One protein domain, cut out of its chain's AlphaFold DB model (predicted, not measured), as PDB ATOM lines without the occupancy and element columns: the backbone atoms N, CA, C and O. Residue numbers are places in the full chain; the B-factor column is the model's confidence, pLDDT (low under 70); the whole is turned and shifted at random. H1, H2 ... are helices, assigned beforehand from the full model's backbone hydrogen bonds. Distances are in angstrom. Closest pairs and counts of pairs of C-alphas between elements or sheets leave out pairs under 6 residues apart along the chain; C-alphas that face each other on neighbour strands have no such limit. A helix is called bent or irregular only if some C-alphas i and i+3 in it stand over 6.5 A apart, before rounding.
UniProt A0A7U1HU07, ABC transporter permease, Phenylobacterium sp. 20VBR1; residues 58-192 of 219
ATOM      1  N   LEU A  58     134.667 149.357 108.193       86.56
ATOM      2  CA  LEU A  58     134.383 149.822 109.549       86.56
ATOM      3  C   LEU A  58     134.079 151.326 109.581       86.56
ATOM      4  O   LEU A  58     133.119 151.746 110.222       86.56
ATOM      5  N   LYS A  59     134.854 152.134 108.848       87.62
ATOM      6  CA  LYS A  59     134.603 153.571 108.684       87.62
ATOM      7  C   LYS A  59     133.247 153.823 108.023       87.62
ATOM      8  O   LYS A  59     132.481 154.639 108.528       87.62
ATOM      9  N   PHE A  60     132.929 153.112 106.940       86.25
ATOM     10  CA  PHE A  60     131.636 153.210 106.260       86.25
ATOM     11  C   PHE A  60     130.485 152.874 107.205       86.25
ATOM     12  O   PHE A  60     129.528 153.642 107.284       86.25
ATOM     13  N   ALA A  61     130.590 151.776 107.957       79.31
ATOM     14  CA  ALA A  61     129.586 151.384 108.938       79.31
ATOM     15  C   ALA A  61     129.418 152.453 110.027       79.31
ATOM     16  O   ALA A  61     128.304 152.906 110.269       79.31
ATOM     17  N   ALA A  62     130.514 152.925 110.628       81.31
ATOM     18  CA  ALA A  62     130.471 153.938 111.679       81.31
ATOM     19  C   ALA A  62     129.834 155.253 111.199       81.31
ATOM     20  O   ALA A  62     128.960 155.805 111.873       81.31
ATOM     21  N   VAL A  63     130.229 155.742 110.020       86.38
ATOM     22  CA  VAL A  63     129.691 156.979 109.432       86.38
ATOM     23  C   VAL A  63     128.218 156.806 109.063       86.38
ATOM     24  O   VAL A  63     127.398 157.656 109.407       86.38
ATOM     25  N   ALA A  64     127.859 155.695 108.418       82.88
ATOM     26  CA  ALA A  64     126.484 155.415 108.030       82.88
ATOM     27  C   ALA A  64     125.557 155.296 109.241       82.88
ATOM     28  O   ALA A  64     124.507 155.934 109.261       82.88
ATOM     29  N   THR A  65     125.950 154.535 110.266       78.62
ATOM     30  CA  THR A  65     125.183 154.406 111.511       78.62
ATOM     31  C   THR A  65     125.044 155.752 112.213       78.62
ATOM     32  O   THR A  65     123.956 156.075 112.681       78.62
ATOM     33  N   SER A  66     126.098 156.572 112.232       83.12
ATOM     34  CA  SER A  66     126.041 157.917 112.819       83.12
ATOM     35  C   SER A  66     125.054 158.823 112.076       83.12
ATOM     36  O   SER A  66     124.240 159.487 112.712       83.12
ATOM     37  N   LEU A  67     125.066 158.816 110.737       85.94
ATOM     38  CA  LEU A  67     124.112 159.561 109.905       85.94
ATOM     39  C   LEU A  67     122.673 159.062 110.095       85.94
ATOM     40  O   LEU A  67     121.754 159.863 110.256       85.94
ATOM     41  N   LEU A  68     122.480 157.742 110.115       84.25
ATOM     42  CA  LEU A  68     121.188 157.100 110.369       84.25
ATOM     43  C   LEU A  68     120.633 157.458 111.741       84.25
ATOM     44  O   LEU A  68     119.442 157.716 111.854       84.25
ATOM     45  N   LEU A  69     121.476 157.499 112.770       78.94
ATOM     46  CA  LEU A  69     121.070 157.925 114.101       78.94
ATOM     47  C   LEU A  69     120.715 159.415 114.095       78.94
ATOM     48  O   LEU A  69     119.640 159.789 114.548       78.94
ATOM     49  N   LEU A  70     121.569 160.261 113.518       85.25
ATOM     50  CA  LEU A  70     121.374 161.711 113.493       85.25
ATOM     51  C   LEU A  70     120.101 162.132 112.742       85.25
ATOM     52  O   LEU A  70     119.489 163.127 113.112       85.25
ATOM     53  N   ILE A  71     119.684 161.374 111.724       84.75
ATOM     54  CA  ILE A  71     118.477 161.645 110.925       84.75
ATOM     55  C   ILE A  71     117.265 160.851 111.433       84.75
ATOM     56  O   ILE A  71     116.172 161.392 111.571       84.75
ATOM     57  N   GLY A  72     117.431 159.562 111.718       80.88
ATOM     58  CA  GLY A  72     116.346 158.676 112.138       80.88
ATOM     59  C   GLY A  72     115.807 159.021 113.522       80.88
ATOM     60  O   GLY A  72     114.602 158.928 113.753       80.88
ATOM     61  N   TYR A  73     116.671 159.490 114.424       80.25
ATOM     62  CA  TYR A  73     116.268 159.905 115.759       80.25
ATOM     63  C   TYR A  73     115.288 161.091 115.754       80.25
ATOM     64  O   TYR A  73     114.198 160.943 116.313       80.25
ATOM     65  N   PRO A  74     115.592 162.257 115.141       83.88
ATOM     66  CA  PRO A  74     114.654 163.379 115.129       83.88
ATOM     67  C   PRO A  74     113.346 163.038 114.409       83.88
ATOM     68  O   PRO A  74     112.294 163.516 114.828       83.88
ATOM     69  N   ILE A  75     113.381 162.174 113.387       82.81
ATOM     70  CA  ILE A  75     112.171 161.672 112.721       82.81
ATOM     71  C   ILE A  75     111.314 160.865 113.704       82.81
ATOM     72  O   ILE A  75     110.138 161.178 113.883       82.81
ATOM     73  N   ALA A  76     111.894 159.868 114.382       82.25
ATOM     74  CA  ALA A  76     111.176 159.036 115.350       82.25
ATOM     75  C   ALA A  76     110.627 159.865 116.525       82.25
ATOM     76  O   ALA A  76     109.481 159.684 116.947       82.25
ATOM     77  N   TYR A  77     111.414 160.828 117.011       80.38
ATOM     78  CA  TYR A  77     110.997 161.758 118.054       80.38
ATOM     79  C   TYR A  77     109.838 162.646 117.600       80.38
ATOM     80  O   TYR A  77     108.832 162.732 118.302       80.38
ATOM     81  N   GLY A  78     109.920 163.244 116.408       81.12
ATOM     82  CA  GLY A  78     108.824 164.020 115.828       81.12
ATOM     83  C   GLY A  78     107.545 163.194 115.694       81.12
ATOM     84  O   GLY A  78     106.482 163.632 116.125       81.12
ATOM     85  N   MET A  79     107.655 161.956 115.199       79.94
ATOM     86  CA  MET A  79     106.534 161.017 115.067       79.94
ATOM     87  C   MET A  79     105.853 160.700 116.404       79.94
ATOM     88  O   MET A  79     104.624 160.659 116.465       79.94
ATOM     89  N   SER A  80     106.628 160.519 117.478       78.06
ATOM     90  CA  SER A  80     106.093 160.199 118.811       78.06
ATOM     91  C   SER A  80     105.196 161.301 119.395       78.06
ATOM     92  O   SER A  80     104.318 161.018 120.209       78.06
ATOM     93  N   ARG A  81     105.363 162.556 118.952       77.62
ATOM     94  CA  ARG A  81     104.626 163.723 119.464       77.62
ATOM     95  C   ARG A  81     103.299 163.988 118.755       77.62
ATOM     96  O   ARG A  81     102.525 164.814 119.229       77.62
ATOM     97  N   PHE A  82     103.014 163.299 117.651       81.12
ATOM     98  CA  PHE A  82     101.759 163.473 116.922       81.12
ATOM     99  C   PHE A  82     100.586 162.693 117.552       81.12
ATOM    100  O   PHE A  82     100.808 161.673 118.225       81.12
ATOM    101  N   PRO A  83      99.332 163.131 117.299       82.62
ATOM    102  CA  PRO A  83      98.124 162.404 117.686       82.62
ATOM    103  C   PRO A  83      98.117 160.967 117.134       82.62
ATOM    104  O   PRO A  83      98.655 160.734 116.047       82.62
ATOM    105  N   PRO A  84      97.456 160.009 117.809       79.56
ATOM    106  CA  PRO A  84      97.529 158.583 117.470       79.56
ATOM    107  C   PRO A  84      97.133 158.264 116.017       79.56
ATOM    108  O   PRO A  84      97.789 157.456 115.364       79.56
ATOM    109  N   ALA A  85      96.131 158.954 115.462       82.50
ATOM    110  CA  ALA A  85      95.716 158.768 114.068       82.50
ATOM    111  C   ALA A  85      96.789 159.213 113.052       82.50
ATOM    112  O   ALA A  85      97.041 158.527 112.064       82.50
ATOM    113  N   GLN A  86      97.457 160.345 113.305       86.44
ATOM    114  CA  GLN A  86      98.531 160.841 112.437       86.44
ATOM    115  C   GLN A  86      99.783 159.971 112.571       86.44
ATOM    116  O   GLN A  86     100.435 159.660 111.580       86.44
ATOM    117  N   ARG A  87     100.079 159.502 113.784       83.94
ATOM    118  CA  ARG A  87     101.205 158.611 114.074       83.94
ATOM    119  C   ARG A  87     101.164 157.331 113.241       83.94
ATOM    120  O   ARG A  87     102.156 156.986 112.602       83.94
ATOM    121  N   GLN A  88     100.004 156.675 113.186       84.50
ATOM    122  CA  GLN A  88      99.812 155.473 112.372       84.50
ATOM    123  C   GLN A  88     100.007 155.756 110.875       84.50
ATOM    124  O   GLN A  88     100.633 154.958 110.179       84.50
ATOM    125  N   ALA A  89      99.545 156.912 110.384       89.44
ATOM    126  CA  ALA A  89      99.767 157.326 108.999       89.44
ATOM    127  C   ALA A  89     101.256 157.578 108.691       89.44
ATOM    128  O   ALA A  89     101.745 157.128 107.656       89.44
ATOM    129  N   LEU A  90     102.003 158.232 109.594       88.62
ATOM    130  CA  LEU A  90     103.446 158.444 109.423       88.62
ATOM    131  C   LEU A  90     104.225 157.121 109.464       88.62
ATOM    132  O   LEU A  90     105.120 156.923 108.646       88.62
ATOM    133  N   LEU A  91     103.873 156.191 110.357       87.44
ATOM    134  CA  LEU A  91     104.469 154.849 110.371       87.44
ATOM    135  C   LEU A  91     104.227 154.119 109.049       87.44
ATOM    136  O   LEU A  91     105.156 153.541 108.486       87.44
ATOM    137  N   MET A  92     103.003 154.197 108.521       89.56
ATOM    138  CA  MET A  92     102.670 153.625 107.219       89.56
ATOM    139  C   MET A  92     103.519 154.253 106.103       89.56
ATOM    140  O   MET A  92     104.047 153.533 105.260       89.56
ATOM    141  N   ALA A  93     103.718 155.575 106.130       89.06
ATOM    142  CA  ALA A  93     104.556 156.288 105.167       89.06
ATOM    143  C   ALA A  93     106.039 155.877 105.241       89.06
ATOM    144  O   ALA A  93     106.690 155.760 104.206       89.06
ATOM    145  N   VAL A  94     106.570 155.607 106.439       87.06
ATOM    146  CA  VAL A  94     107.950 155.120 106.634       87.06
ATOM    147  C   VAL A  94     108.118 153.675 106.152       87.06
ATOM    148  O   VAL A  94     109.179 153.313 105.648       87.06
ATOM    149  N   ILE A  95     107.075 152.851 106.260       87.62
ATOM    150  CA  ILE A  95     107.084 151.455 105.792       87.62
ATOM    151  C   ILE A  95     106.840 151.367 104.276       87.62
ATOM    152  O   ILE A  95     107.346 150.456 103.627       87.62
ATOM    153  N   LEU A  96     106.133 152.323 103.672       89.69
ATOM    154  CA  LEU A  96     105.864 152.378 102.231       89.69
ATOM    155  C   LEU A  96     107.105 152.145 101.336       89.69
ATOM    156  O   LEU A  96     107.030 151.295 100.444       89.69
ATOM    157  N   PRO A  97     108.269 152.795 101.548       82.44
ATOM    158  CA  PRO A  97     109.460 152.548 100.732       82.44
ATOM    159  C   PRO A  97     110.019 151.123 100.859       82.44
ATOM    160  O   PRO A  97     110.746 150.674  99.967       82.44
ATOM    161  N   PHE A  98     109.676 150.386 101.921       82.38
ATOM    162  CA  PHE A  98     110.047 148.978 102.077       82.38
ATOM    163  C   PHE A  98     109.270 148.061 101.122       82.38
ATOM    164  O   PHE A  98     109.815 147.067 100.656       82.38
ATOM    165  N   TRP A  99     108.031 148.418 100.775       85.56
ATOM    166  CA  TRP A  99     107.193 147.631  99.862       85.56
ATOM    167  C   TRP A  99     107.613 147.782  98.394       85.56
ATOM    168  O   TRP A  99     107.225 146.988  97.541       85.56
ATOM    169  N   THR A 100     108.427 148.794  98.084       88.31
ATOM    170  CA  THR A 100     108.958 149.005  96.733       88.31
ATOM    171  C   THR A 100     110.197 148.145  96.478       88.31
ATOM    172  O   THR A 100     111.072 148.020  97.336       88.31
ATOM    173  N   SER A 101     110.299 147.572  95.271       89.94
ATOM    174  CA  SER A 101     111.461 146.769  94.867       89.94
ATOM    175  C   SER A 101     112.763 147.559  95.020       89.94
ATOM    176  O   SER A 101     112.880 148.698  94.554       89.94
ATOM    177  N   PHE A 102     113.768 146.922  95.629       87.44
ATOM    178  CA  PHE A 102     115.094 147.503  95.827       87.44
ATOM    179  C   PHE A 102     115.700 148.020  94.514       87.44
ATOM    180  O   PHE A 102     116.253 149.116  94.494       87.44
ATOM    181  N   LEU A 103     115.524 147.294  93.403       91.31
ATOM    182  CA  LEU A 103     116.053 147.704  92.097       91.31
ATOM    183  C   LEU A 103     115.449 149.025  91.613       91.31
ATOM    184  O   LEU A 103     116.183 149.899  91.162       91.31
ATOM    185  N   ILE A 104     114.132 149.202  91.753       92.94
ATOM    186  CA  ILE A 104     113.447 150.440  91.349       92.94
ATOM    187  C   ILE A 104     114.003 151.626  92.141       92.94
ATOM    188  O   ILE A 104     114.284 152.676  91.571       92.94
ATOM    189  N   ARG A 105     114.229 151.442  93.446       90.88
ATOM    190  CA  ARG A 105     114.822 152.469  94.310       90.88
ATOM    191  C   ARG A 105     116.246 152.832  93.891       90.88
ATOM    192  O   ARG A 105     116.576 154.013  93.875       90.88
ATOM    193  N   VAL A 106     117.078 151.846  93.547       91.00
ATOM    194  CA  VAL A 106     118.444 152.098  93.058       91.00
ATOM    195  C   VAL A 106     118.390 152.888  91.751       91.00
ATOM    196  O   VAL A 106     119.043 153.923  91.653       91.00
ATOM    197  N   TYR A 107     117.562 152.485  90.783       92.25
ATOM    198  CA  TYR A 107     117.416 153.230  89.528       92.25
ATOM    199  C   TYR A 107     116.870 154.647  89.732       92.25
ATOM    200  O   TYR A 107     117.347 155.576  89.080       92.25
ATOM    201  N   ALA A 108     115.930 154.838  90.661       92.88
ATOM    202  CA  ALA A 108     115.432 156.162  91.021       92.88
ATOM    203  C   ALA A 108     116.555 157.049  91.582       92.88
ATOM    204  O   ALA A 108     116.734 158.175  91.121       92.88
ATOM    205  N   TRP A 109     117.370 156.535  92.509       92.56
ATOM    206  CA  TRP A 109     118.518 157.276  93.038       92.56
ATOM    207  C   TRP A 109     119.589 157.548  91.979       92.56
ATOM    208  O   TRP A 109     120.112 158.659  91.932       92.56
ATOM    209  N   ILE A 110     119.866 156.597  91.080       91.38
ATOM    210  CA  ILE A 110     120.762 156.815  89.934       91.38
ATOM    211  C   ILE A 110     120.236 157.964  89.063       91.38
ATOM    212  O   ILE A 110     120.994 158.863  88.703       91.38
ATOM    213  N   ALA A 111     118.936 157.981  88.756       92.00
ATOM    214  CA  ALA A 111     118.318 159.032  87.955       92.00
ATOM    215  C   ALA A 111     118.369 160.412  88.637       92.00
ATOM    216  O   ALA A 111     118.559 161.422  87.957       92.00
ATOM    217  N   VAL A 112     118.241 160.463  89.967       92.00
ATOM    218  CA  VAL A 112     118.336 161.704  90.755       92.00
ATOM    219  C   VAL A 112     119.778 162.219  90.831       92.00
ATOM    220  O   VAL A 112     119.992 163.418  90.666       92.00
ATOM    221  N   LEU A 113     120.749 161.327  91.054       91.06
ATOM    222  CA  LEU A 113     122.156 161.660  91.323       91.06
ATOM    223  C   LEU A 113     123.034 161.765  90.068       91.06
ATOM    224  O   LEU A 113     124.182 162.206  90.174       91.06
ATOM    225  N   LYS A 114     122.546 161.349  88.888       90.56
ATOM    226  CA  LYS A 114     123.320 161.489  87.644       90.56
ATOM    227  C   LYS A 114     123.653 162.970  87.379       90.56
ATOM    228  O   LYS A 114     122.901 163.849  87.798       90.56
ATOM    229  N   PRO A 115     124.705 163.275  86.600       85.69
ATOM    230  CA  PRO A 115     125.099 164.658  86.311       85.69
ATOM    231  C   PRO A 115     123.973 165.527  85.724       85.69
ATOM    232  O   PRO A 115     123.859 166.697  86.060       85.69
ATOM    233  N   GLN A 116     123.095 164.937  84.912       85.38
ATOM    234  CA  GLN A 116     121.899 165.573  84.334       85.38
ATOM    235  C   GLN A 116     120.608 165.163  85.075       85.38
ATOM    236  O   GLN A 116     119.554 164.991  84.464       85.38
ATOM    237  N   GLY A 117     120.724 164.827  86.356       89.00
ATOM    238  CA  GLY A 117     119.642 164.317  87.188       89.00
ATOM    239  C   GLY A 117     118.830 165.426  87.840       89.00
ATOM    240  O   GLY A 117     119.146 166.612  87.721       89.00
ATOM    241  N   LEU A 118     117.791 165.023  88.569       90.62
ATOM    242  CA  LEU A 118     116.884 165.954  89.242       90.62
ATOM    243  C   LEU A 118     117.612 166.834  90.272       90.62
ATOM    244  O   LEU A 118     117.280 168.008  90.409       90.62
ATOM    245  N   LEU A 119     118.636 166.295  90.948       89.81
ATOM    246  CA  LEU A 119     119.423 167.045  91.928       89.81
ATOM    247  C   LEU A 119     120.154 168.227  91.277       89.81
ATOM    248  O   LEU A 119     120.009 169.362  91.719       89.81
ATOM    249  N   ASN A 120     120.898 167.978  90.198       90.56
ATOM    250  CA  ASN A 120     121.631 169.039  89.507       90.56
ATOM    251  C   ASN A 120     120.696 170.002  88.764       90.56
ATOM    252  O   ASN A 120     120.986 171.193  88.700       90.56
ATOM    253  N   ALA A 121     119.546 169.527  88.274       89.19
ATOM    254  CA  ALA A 121     118.513 170.396  87.716       89.19
ATOM    255  C   ALA A 121     117.937 171.366  88.765       89.19
ATOM    256  O   ALA A 121     117.703 172.530  88.453       89.19
ATOM    257  N   ALA A 122     117.757 170.915  90.012       89.12
ATOM    258  CA  ALA A 122     117.313 171.763  91.118       89.12
ATOM    259  C   ALA A 122     118.401 172.739  91.609       89.12
ATOM    260  O   ALA A 122     118.074 173.816  92.101       89.12
ATOM    261  N   LEU A 123     119.684 172.392  91.455       89.69
ATOM    262  CA  LEU A 123     120.828 173.246  91.811       89.69
ATOM    263  C   LEU A 123     121.154 174.308  90.748       89.69
ATOM    264  O   LEU A 123     121.670 175.372  91.085       89.69
ATOM    265  N   ALA A 124     120.818 174.051  89.481       88.31
ATOM    266  CA  ALA A 124     121.023 174.981  88.373       88.31
ATOM    267  C   ALA A 124     120.432 176.394  88.597       88.31
ATOM    268  O   ALA A 124     121.164 177.363  88.384       88.31
ATOM    269  N   PRO A 125     119.174 176.577  89.064       90.25
ATOM    270  CA  PRO A 125     118.627 177.913  89.326       90.25
ATOM    271  C   PRO A 125     119.314 178.646  90.489       90.25
ATOM    272  O   PRO A 125     119.223 179.866  90.571       90.25
ATOM    273  N   LEU A 126     120.021 177.929  91.370       90.31
ATOM    274  CA  LEU A 126     120.814 178.511  92.460       90.31
ATOM    275  C   LEU A 126     122.215 178.955  91.998       90.31
ATOM    276  O   LEU A 126     122.984 179.472  92.805       90.31
ATOM    277  N   GLY A 127     122.571 178.746  90.723       87.12
ATOM    278  CA  GLY A 127     123.890 179.077  90.173       87.12
ATOM    279  C   GLY A 127     125.016 178.151  90.643       87.12
ATOM    280  O   GLY A 127     126.191 178.469  90.467       87.12
ATOM    281  N   ILE A 128     124.678 177.009  91.250       88.62
ATOM    282  CA  ILE A 128     125.649 176.042  91.771       88.62
ATOM    283  C   ILE A 128     126.100 175.123  90.628       88.62
ATOM    284  O   ILE A 128     125.278 174.600  89.874       88.62
ATOM    285  N   ALA A 129     127.413 174.917  90.501       85.81
ATOM    286  CA  ALA A 129     127.985 174.022  89.497       85.81
ATOM    287  C   ALA A 129     127.502 172.566  89.685       85.81
ATOM    288  O   ALA A 129     127.280 172.135  90.821       85.81
ATOM    289  N   PRO A 130     127.363 171.781  88.599       84.00
ATOM    290  CA  PRO A 130     126.846 170.419  88.675       84.00
ATOM    291  C   PRO A 130     127.736 169.529  89.550       84.00
ATOM    292  O   PRO A 130     128.941 169.392  89.320       84.00
ATOM    293  N   LEU A 131     127.120 168.892  90.546       86.00
ATOM    294  CA  LEU A 131     127.790 167.981  91.465       86.00
ATOM    295  C   LEU A 131     127.840 166.571  90.859       86.00
ATOM    296  O   LEU A 131     126.830 166.025  90.407       86.00
ATOM    297  N   HIS A 132     129.020 165.953  90.885       87.50
ATOM    298  CA  HIS A 132     129.247 164.591  90.389       87.50
ATOM    299  C   HIS A 132     129.223 163.586  91.546       87.50
ATOM    300  O   HIS A 132     130.262 163.091  91.971       87.50
ATOM    301  N   ILE A 133     128.032 163.299  92.083       89.56
ATOM    302  CA  ILE A 133     127.886 162.482  93.304       89.56
ATOM    303  C   ILE A 133     127.759 160.983  92.998       89.56
ATOM    304  O   ILE A 133     128.223 160.170  93.791       89.56
ATOM    305  N   LEU A 134     127.188 160.602  91.849       88.56
ATOM    306  CA  LEU A 134     126.801 159.218  91.532       88.56
ATOM    307  C   LEU A 134     127.905 158.160  91.745       88.56
ATOM    308  O   LEU A 134     127.605 157.068  92.215       88.56
ATOM    309  N   ASN A 135     129.161 158.488  91.431       87.38
ATOM    310  CA  ASN A 135     130.301 157.562  91.514       87.38
ATOM    311  C   ASN A 135     131.164 157.780  92.771       87.38
ATOM    312  O   ASN A 135     132.336 157.418  92.782       87.38
ATOM    313  N   THR A 136     130.617 158.425  93.803       91.44
ATOM    314  CA  THR A 136     131.341 158.753  95.040       91.44
ATOM    315  C   THR A 136     130.754 158.026  96.243       91.44
ATOM    316  O   THR A 136     129.581 157.647  96.244       91.44
ATOM    317  N   ASP A 137     131.543 157.922  97.311       89.44
ATOM    318  CA  ASP A 137     131.115 157.385  98.609       89.44
ATOM    319  C   ASP A 137     129.839 158.066  99.132       89.44
ATOM    320  O   ASP A 137     128.999 157.434  99.768       89.44
ATOM    321  N   THR A 138     129.642 159.351  98.817       89.81
ATOM    322  CA  THR A 138     128.451 160.118  99.197       89.81
ATOM    323  C   THR A 138     127.166 159.529  98.617       89.81
ATOM    324  O   THR A 138     126.167 159.446  99.330       89.81
ATOM    325  N   ALA A 139     127.173 159.066  97.359       91.31
ATOM    326  CA  ALA A 139     126.010 158.385  96.780       91.31
ATOM    327  C   ALA A 139     125.690 157.092  97.536       91.31
ATOM    328  O   ALA A 139     124.520 156.798  97.795       91.31
ATOM    329  N   VAL A 140     126.730 156.352  97.933       91.00
ATOM    330  CA  VAL A 140     126.588 155.130  98.729       91.00
ATOM    331  C   VAL A 140     125.963 155.459 100.082       91.00
ATOM    332  O   VAL A 140     124.971 154.833 100.447       91.00
ATOM    333  N   TYR A 141     126.460 156.478 100.792       91.12
ATOM    334  CA  TYR A 141     125.884 156.903 102.072       91.12
ATOM    335  C   TYR A 141     124.415 157.322 101.947       91.12
ATOM    336  O   TYR A 141     123.608 156.897 102.769       91.12
ATOM    337  N   ILE A 142     124.038 158.094 100.922       91.44
ATOM    338  CA  ILE A 142     122.638 158.504 100.698       91.44
ATOM    339  C   ILE A 142     121.740 157.279 100.491       91.44
ATOM    340  O   ILE A 142     120.700 157.150 101.142       91.44
ATOM    341  N   GLY A 143     122.156 156.358  99.616       89.94
ATOM    342  CA  GLY A 143     121.413 155.128  99.354       89.94
ATOM    343  C   GLY A 143     121.283 154.247 100.597       89.94
ATOM    344  O   GLY A 143     120.212 153.695 100.851       89.94
ATOM    345  N   LEU A 144     122.350 154.157 101.395       89.56
ATOM    346  CA  LEU A 144     122.397 153.365 102.620       89.56
ATOM    347  C   LEU A 144     121.504 153.967 103.711       89.56
ATOM    348  O   LEU A 144     120.681 153.256 104.282       89.56
ATOM    349  N   VAL A 145     121.591 155.280 103.945       89.69
ATOM    350  CA  VAL A 145     120.707 155.985 104.880       89.69
ATOM    351  C   VAL A 145     119.258 155.755 104.475       89.69
ATOM    352  O   VAL A 145     118.493 155.272 105.295       89.69
ATOM    353  N   TYR A 146     118.884 155.983 103.214       90.00
ATOM    354  CA  TYR A 146     117.512 155.759 102.747       90.00
ATOM    355  C   TYR A 146     117.044 154.304 102.919       90.00
ATOM    356  O   TYR A 146     115.921 154.056 103.354       90.00
ATOM    357  N   ALA A 147     117.897 153.329 102.588       88.75
ATOM    358  CA  ALA A 147     117.545 151.914 102.654       88.75
ATOM    359  C   ALA A 147     117.330 151.414 104.089       88.75
ATOM    360  O   ALA A 147     116.457 150.572 104.311       88.75
ATOM    361  N   TYR A 148     118.114 151.922 105.042       87.50
ATOM    362  CA  TYR A 148     118.103 151.472 106.434       87.50
ATOM    363  C   TYR A 148     117.331 152.400 107.381       87.50
ATOM    364  O   TYR A 148     117.073 152.014 108.521       87.50
ATOM    365  N   LEU A 149     116.892 153.575 106.918       88.44
ATOM    366  CA  LEU A 149     116.085 154.519 107.695       88.44
ATOM    367  C   LEU A 149     114.865 153.866 108.362       88.44
ATOM    368  O   LEU A 149     114.732 154.029 109.575       88.44
ATOM    369  N   PRO A 150     114.003 153.097 107.662       86.25
ATOM    370  CA  PRO A 150     112.842 152.491 108.314       86.25
ATOM    371  C   PRO A 150     113.252 151.514 109.421       86.25
ATOM    372  O   PRO A 150     112.703 151.561 110.519       86.25
ATOM    373  N   PHE A 151     114.275 150.692 109.184       83.88
ATOM    374  CA  PHE A 151     114.778 149.746 110.181       83.88
ATOM    375  C   PHE A 151     115.341 150.428 111.430       83.88
ATOM    376  O   PHE A 151     115.280 149.842 112.505       83.88
ATOM    377  N   MET A 152     115.852 151.656 111.305       82.56
ATOM    378  CA  MET A 152     116.310 152.454 112.441       82.56
ATOM    379  C   MET A 152     115.148 153.147 113.169       82.56
ATOM    380  O   MET A 152     115.107 153.176 114.397       82.56
ATOM    381  N   VAL A 153     114.184 153.694 112.422       85.25
ATOM    382  CA  VAL A 153     113.063 154.472 112.972       85.25
ATOM    383  C   VAL A 153     112.084 153.595 113.746       85.25
ATOM    384  O   VAL A 153     111.647 154.001 114.817       85.25
ATOM    385  N   LEU A 154     111.759 152.395 113.255       84.50
ATOM    386  CA  LEU A 154     110.796 151.488 113.897       84.50
ATOM    387  C   LEU A 154     111.136 151.155 115.369       84.50
ATOM    388  O   LEU A 154     110.286 151.381 116.235       84.50
ATOM    389  N   PRO A 155     112.339 150.639 115.697       75.69
ATOM    390  CA  PRO A 155     112.697 150.325 117.078       75.69
ATOM    391  C   PRO A 155     112.821 151.580 117.949       75.69
ATOM    392  O   PRO A 155     112.374 151.556 119.094       75.69
ATOM    393  N   LEU A 156     113.360 152.687 117.418       76.31
ATOM    394  CA  LEU A 156     113.434 153.960 118.148       76.31
ATOM    395  C   LEU A 156     112.042 154.472 118.512       76.31
ATOM    396  O   LEU A 156     111.790 154.838 119.656       76.31
ATOM    397  N   TYR A 157     111.122 154.444 117.555       79.31
ATOM    398  CA  TYR A 157     109.736 154.821 117.761       79.31
ATOM    399  C   TYR A 157     109.066 153.959 118.844       79.31
ATOM    400  O   TYR A 157     108.423 154.509 119.730       79.31
ATOM    401  N   ALA A 158     109.264 152.635 118.834       78.56
ATOM    402  CA  ALA A 158     108.667 151.738 119.827       78.56
ATOM    403  C   ALA A 158     109.159 152.005 121.264       78.56
ATOM    404  O   ALA A 158     108.430 151.753 122.224       78.56
ATOM    405  N   VAL A 159     110.390 152.502 121.418       73.69
ATOM    406  CA  VAL A 159     110.936 152.937 122.712       73.69
ATOM    407  C   VAL A 159     110.373 154.304 123.107       73.69
ATOM    408  O   VAL A 159     109.930 154.474 124.240       73.69
ATOM    409  N   LEU A 160     110.341 155.258 122.174       75.19
ATOM    410  CA  LEU A 160     109.867 156.625 122.414       75.19
ATOM    411  C   LEU A 160     108.359 156.694 122.688       75.19
ATOM    412  O   LEU A 160     107.928 157.492 123.509       75.19
ATOM    413  N   GLU A 161     107.555 155.848 122.043       73.75
ATOM    414  CA  GLU A 161     106.113 155.752 122.290       73.75
ATOM    415  C   GLU A 161     105.795 155.234 123.699       73.75
ATOM    416  O   GLU A 161     104.792 155.631 124.287       73.75
ATOM    417  N   LYS A 162     106.651 154.369 124.253       67.31
ATOM    418  CA  LYS A 162     106.509 153.841 125.616       67.31
ATOM    419  C   LYS A 162     107.060 154.783 126.687       67.31
ATOM    420  O   LYS A 162     106.862 154.514 127.870       67.31
ATOM    421  N   GLN A 163     107.777 155.840 126.303       65.75
ATOM    422  CA  GLN A 163     108.305 156.814 127.251       65.75
ATOM    423  C   GLN A 163     107.168 157.704 127.762       65.75
ATOM    424  O   GLN A 163     106.585 158.491 127.020       65.75
ATOM    425  N   ASP A 164     106.857 157.539 129.043       54.88
ATOM    426  CA  ASP A 164     105.753 158.202 129.726       54.88
ATOM    427  C   ASP A 164     105.936 159.734 129.722       54.88
ATOM    428  O   ASP A 164     107.029 160.236 130.014       54.88
ATOM    429  N   GLN A 165     104.882 160.488 129.386       58.09
ATOM    430  CA  GLN A 165     104.917 161.960 129.351       58.09
ATOM    431  C   GLN A 165     105.344 162.548 130.703       58.09
ATOM    432  O   GLN A 165     106.038 163.565 130.729       58.09
ATOM    433  N   SER A 166     105.055 161.839 131.800       54.81
ATOM    434  CA  SER A 166     105.458 162.203 133.161       54.81
ATOM    435  C   SER A 166     106.976 162.357 133.343       54.81
ATOM    436  O   SER A 166     107.414 163.215 134.105       54.81
ATOM    437  N   GLN A 167     107.811 161.597 132.619       59.06
ATOM    438  CA  GLN A 167     109.275 161.732 132.706       59.06
ATOM    439  C   GLN A 167     109.783 163.020 132.049       59.06
ATOM    440  O   GLN A 167     110.795 163.586 132.463       59.06
ATOM    441  N   LEU A 168     109.087 163.480 131.011       58.66
ATOM    442  CA  LEU A 168     109.406 164.718 130.306       58.66
ATOM    443  C   LEU A 168     108.857 165.935 131.048       58.66
ATOM    444  O   LEU A 168     109.540 166.954 131.092       58.66
ATOM    445  N   GLU A 169     107.676 165.814 131.654       56.09
ATOM    446  CA  GLU A 169     107.095 166.831 132.536       56.09
ATOM    447  C   GLU A 169     107.963 167.028 133.782       56.09
ATOM    448  O   GLU A 169     108.371 168.150 134.049       56.09
ATOM    449  N   ALA A 170     108.414 165.952 134.438       57.38
ATOM    450  CA  ALA A 170     109.340 166.048 135.568       57.38
ATOM    451  C   ALA A 170     110.692 166.688 135.192       57.38
ATOM    452  O   ALA A 170     111.275 167.444 135.972       57.38
ATOM    453  N   ALA A 171     111.211 166.413 133.989       54.69
ATOM    454  CA  ALA A 171     112.426 167.060 133.491       54.69
ATOM    455  C   ALA A 171     112.205 168.551 133.171       54.69
ATOM    456  O   ALA A 171     113.108 169.364 133.388       54.69
ATOM    457  N   ALA A 172     111.020 168.915 132.673       56.06
ATOM    458  CA  ALA A 172     110.632 170.296 132.407       56.06
ATOM    459  C   ALA A 172     110.385 171.089 133.703       56.06
ATOM    460  O   ALA A 172     110.832 172.232 133.793       56.06
ATOM    461  N   ASP A 173     109.789 170.469 134.725       62.47
ATOM    462  CA  ASP A 173     109.600 171.042 136.067       62.47
ATOM    463  C   ASP A 173     110.941 171.333 136.758       62.47
ATOM    464  O   ASP A 173     111.087 172.315 137.482       62.47
ATOM    465  N   LEU A 174     111.964 170.522 136.471       65.75
ATOM    466  CA  LEU A 174     113.353 170.752 136.886       65.75
ATOM    467  C   LEU A 174     114.093 171.795 136.018       65.75
ATOM    468  O   LEU A 174     115.291 172.013 136.206       65.75
ATOM    469  N   GLY A 175     113.410 172.446 135.069       49.56
ATOM    470  CA  GLY A 175     113.944 173.537 134.249       49.56
ATOM    471  C   GLY A 175     114.785 173.103 133.044       49.56
ATOM    472  O   GLY A 175     115.499 173.926 132.469       49.56
ATOM    473  N   CYS A 176     114.739 171.828 132.638       42.97
ATOM    474  CA  CYS A 176     115.482 171.375 131.461       42.97
ATOM    475  C   CYS A 176     114.815 171.847 130.163       42.97
ATOM    476  O   CYS A 176     113.626 171.633 129.931       42.97
ATOM    477  N   THR A 177     115.610 172.415 129.253       46.78
ATOM    478  CA  THR A 177     115.150 172.680 127.883       46.78
ATOM    479  C   THR A 177     114.883 171.357 127.152       46.78
ATOM    480  O   THR A 177     115.540 170.353 127.445       46.78
ATOM    481  N   PRO A 178     113.968 171.309 126.167       47.69
ATOM    482  CA  PRO A 178     113.618 170.071 125.464       47.69
ATOM    483  C   PRO A 178     114.827 169.371 124.818       47.69
ATOM    484  O   PRO A 178     114.862 168.148 124.759       47.69
ATOM    485  N   ALA A 179     115.861 170.122 124.420       46.44
ATOM    486  CA  ALA A 179     117.132 169.568 123.951       46.44
ATOM    487  C   ALA A 179     117.996 168.971 125.084       46.44
ATOM    488  O   ALA A 179     118.677 167.971 124.877       46.44
ATOM    489  N   GLN A 180     117.974 169.532 126.296       51.34
ATOM    490  CA  GLN A 180     118.656 168.934 127.451       51.34
ATOM    491  C   GLN A 180     117.931 167.697 127.976       51.34
ATOM    492  O   GLN A 180     118.592 166.703 128.268       51.34
ATOM    493  N   ALA A 181     116.597 167.728 128.060       51.28
ATOM    494  CA  ALA A 181     115.792 166.560 128.421       51.28
ATOM    495  C   ALA A 181     116.037 165.408 127.431       51.28
ATOM    496  O   ALA A 181     116.223 164.258 127.827       51.28
ATOM    497  N   PHE A 182     116.168 165.748 126.149       54.41
ATOM    498  CA  PHE A 182     116.524 164.823 125.087       54.41
ATOM    499  C   PHE A 182     117.865 164.095 125.325       54.41
ATOM    500  O   PHE A 182     117.906 162.866 125.405       54.41
ATOM    501  N   TRP A 183     118.964 164.836 125.500       54.91
ATOM    502  CA  TRP A 183     120.299 164.248 125.675       54.91
ATOM    503  C   TRP A 183     120.530 163.609 127.053       54.91
ATOM    504  O   TRP A 183     121.321 162.676 127.163       54.91
ATOM    505  N   ARG A 184     119.865 164.095 128.110       54.97
ATOM    506  CA  ARG A 184     120.066 163.606 129.489       54.97
ATOM    507  C   ARG A 184     119.115 162.494 129.910       54.97
ATOM    508  O   ARG A 184     119.471 161.739 130.806       54.97
ATOM    509  N   VAL A 185     117.929 162.403 129.310       56.56
ATOM    510  CA  VAL A 185     116.881 161.462 129.736       56.56
ATOM    511  C   VAL A 185     116.529 160.509 128.599       56.56
ATOM    512  O   VAL A 185     116.662 159.298 128.746       56.56
ATOM    513  N   THR A 186     116.154 161.033 127.431       57.91
ATOM    514  CA  THR A 186     115.699 160.222 126.288       57.91
ATOM    515  C   THR A 186     116.825 159.377 125.684       57.91
ATOM    516  O   THR A 186     116.657 158.176 125.493       57.91
ATOM    517  N   PHE A 187     118.002 159.966 125.449       60.22
ATOM    518  CA  PHE A 187     119.158 159.266 124.881       60.22
ATOM    519  C   PHE A 187     119.651 158.075 125.737       60.22
ATOM    520  O   PHE A 187     119.696 156.961 125.205       60.22
ATOM    521  N   PRO A 188     119.946 158.222 127.049       58.38
ATOM    522  CA  PRO A 188     120.402 157.099 127.872       58.38
ATOM    523  C   PRO A 188     119.325 156.032 128.104       58.38
ATOM    524  O   PRO A 188     119.657 154.854 128.150       58.38
ATOM    525  N   LEU A 189     118.038 156.396 128.183       57.34
ATOM    526  CA  LEU A 189     116.957 155.406 128.302       57.34
ATOM    527  C   LEU A 189     116.729 154.619 127.000       57.34
ATOM    528  O   LEU A 189     116.323 153.460 127.050       57.34
ATOM    529  N   SER A 190     117.037 155.212 125.841       56.75
ATOM    530  CA  SER A 190     116.991 154.523 124.543       56.75
ATOM    531  C   SER A 190     118.195 153.608 124.260       56.75
ATOM    532  O   SER A 190     118.127 152.773 123.359       56.75
ATOM    533  N   CYS A 191     119.266 153.704 125.055       54.03
ATOM    534  CA  CYS A 191     120.438 152.830 124.994       54.03
ATOM    535  C   CYS A 191     120.541 151.978 126.276       54.03
ATOM    536  O   CYS A 191     121.253 152.365 127.202       54.03
ATOM    537  N   PRO A 192     119.934 150.773 126.335       50.78
ATOM    538  CA  PRO A 192     120.009 149.911 127.523       50.78
ATOM    539  C   PRO A 192     121.431 149.401 127.839       50.78
ATOM    540  O   PRO A 192     121.643 148.777 128.873       50.78
TER     541      PRO A 192
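What this domain is: This is residues 58 to 192 of the 219 residues of the protein "ABC transporter permease" of Phenylobacterium sp. 20VBR1 (UniProt A0A7U1HU07). A long bent helix, H5, runs through the middle as a loose spine, with H1 crossing it and H2 packing beside its second arm. H3 and the outlying H4 lie toward one end of the long axis, and the hairpin of H6 and H7 makes the other end. The printed part has 135 residues with seven named helices, H1 to H7 in order along the chain, and no named strand; the class is all helix. The whole is loose, with a radius of gyration of the C-alphas of 18.3 A, and only just elongated, spanning 53 by 35 by 30 A.

How they stand to each other: The hub is H5, residues 137 to 161, assigned as one helix by its hydrogen bonds but bent: C-alphas 147 and 150 are 7.4 A apart. Its arms, H5a to residue 147 and H5b from 150, stand at a steep tilt of 53 degrees. H1, residues 58 to 80, touches H5b at a steep tilt of 45 degrees, the same way; the closest C-alphas, of Ala 76 and Tyr 157, are 5.1 A apart. H1 also touches H5a with residues 64 to 68 alone, closest at the C-alphas of Leu 68 and Val 145, 5.6 A. H2, residues 84 to 99, touches H5b at a shallow tilt of 19 degrees, opposite ways, closest at the C-alphas of Val 94 and Pro 150, 5.8 A. H1 and H2 form a hairpin and only just touch, with 3 pairs of C-alphas within 8 A, the closest those of Met 79 and Arg 87, 5.9 A. H3, residues 102 to 113, only just touches H5a, with 3 such pairs, the closest those of Trp 109 and Gly 143, 7.3 A. H4, residues 118 to 126, touches H3 only at the corner, closest at the C-alphas of Val 112 and Leu 118, 4.7 A. H7, residues 178 to 190, touches H5b about perpendicular at 77 degrees, closest at the C-alphas of Val 159 and Ser 190, 6.5 A. H6, residues 165 to 173, forms a hairpin with H7, closest at the C-alphas of Ala 171 and Ala 181, 6.1 A. Every O i to N i+4 pair is within hydrogen-bond range in H3, H5a and H6, against 18 of 19 in H1, 9 of 12 in H2, 3 of 5 in H4, 6 of 8 in H5b and 7 of 9 in H7.

Where its parts are: H5a measures 15.2 A from C-alpha 137 at (131.115, 157.385, 98.609), and H5b 15.9 A. H1 begins at C-alpha 58 (134.383, 149.822, 109.549) and measures 31.5 A, H2 22.9 A, H3 16.4 A, H4 13.5 A and H6 12.2 A. H7 measures 15.9 A and ends at C-alpha 190 (116.991, 154.523, 124.543). H2 and H4 are only just irregular: C-alphas 94 and 97 are 6.6 A apart, and 122 and 125 are 6.54 A apart.

The domain as a whole: The C-alphas of Gln 116 and Leu 174 are the two farthest apart, at 53.5 A. The printed part has no cut and no long link. Its mean pLDDT is 79.1, and residues 162 to 192 are under 70.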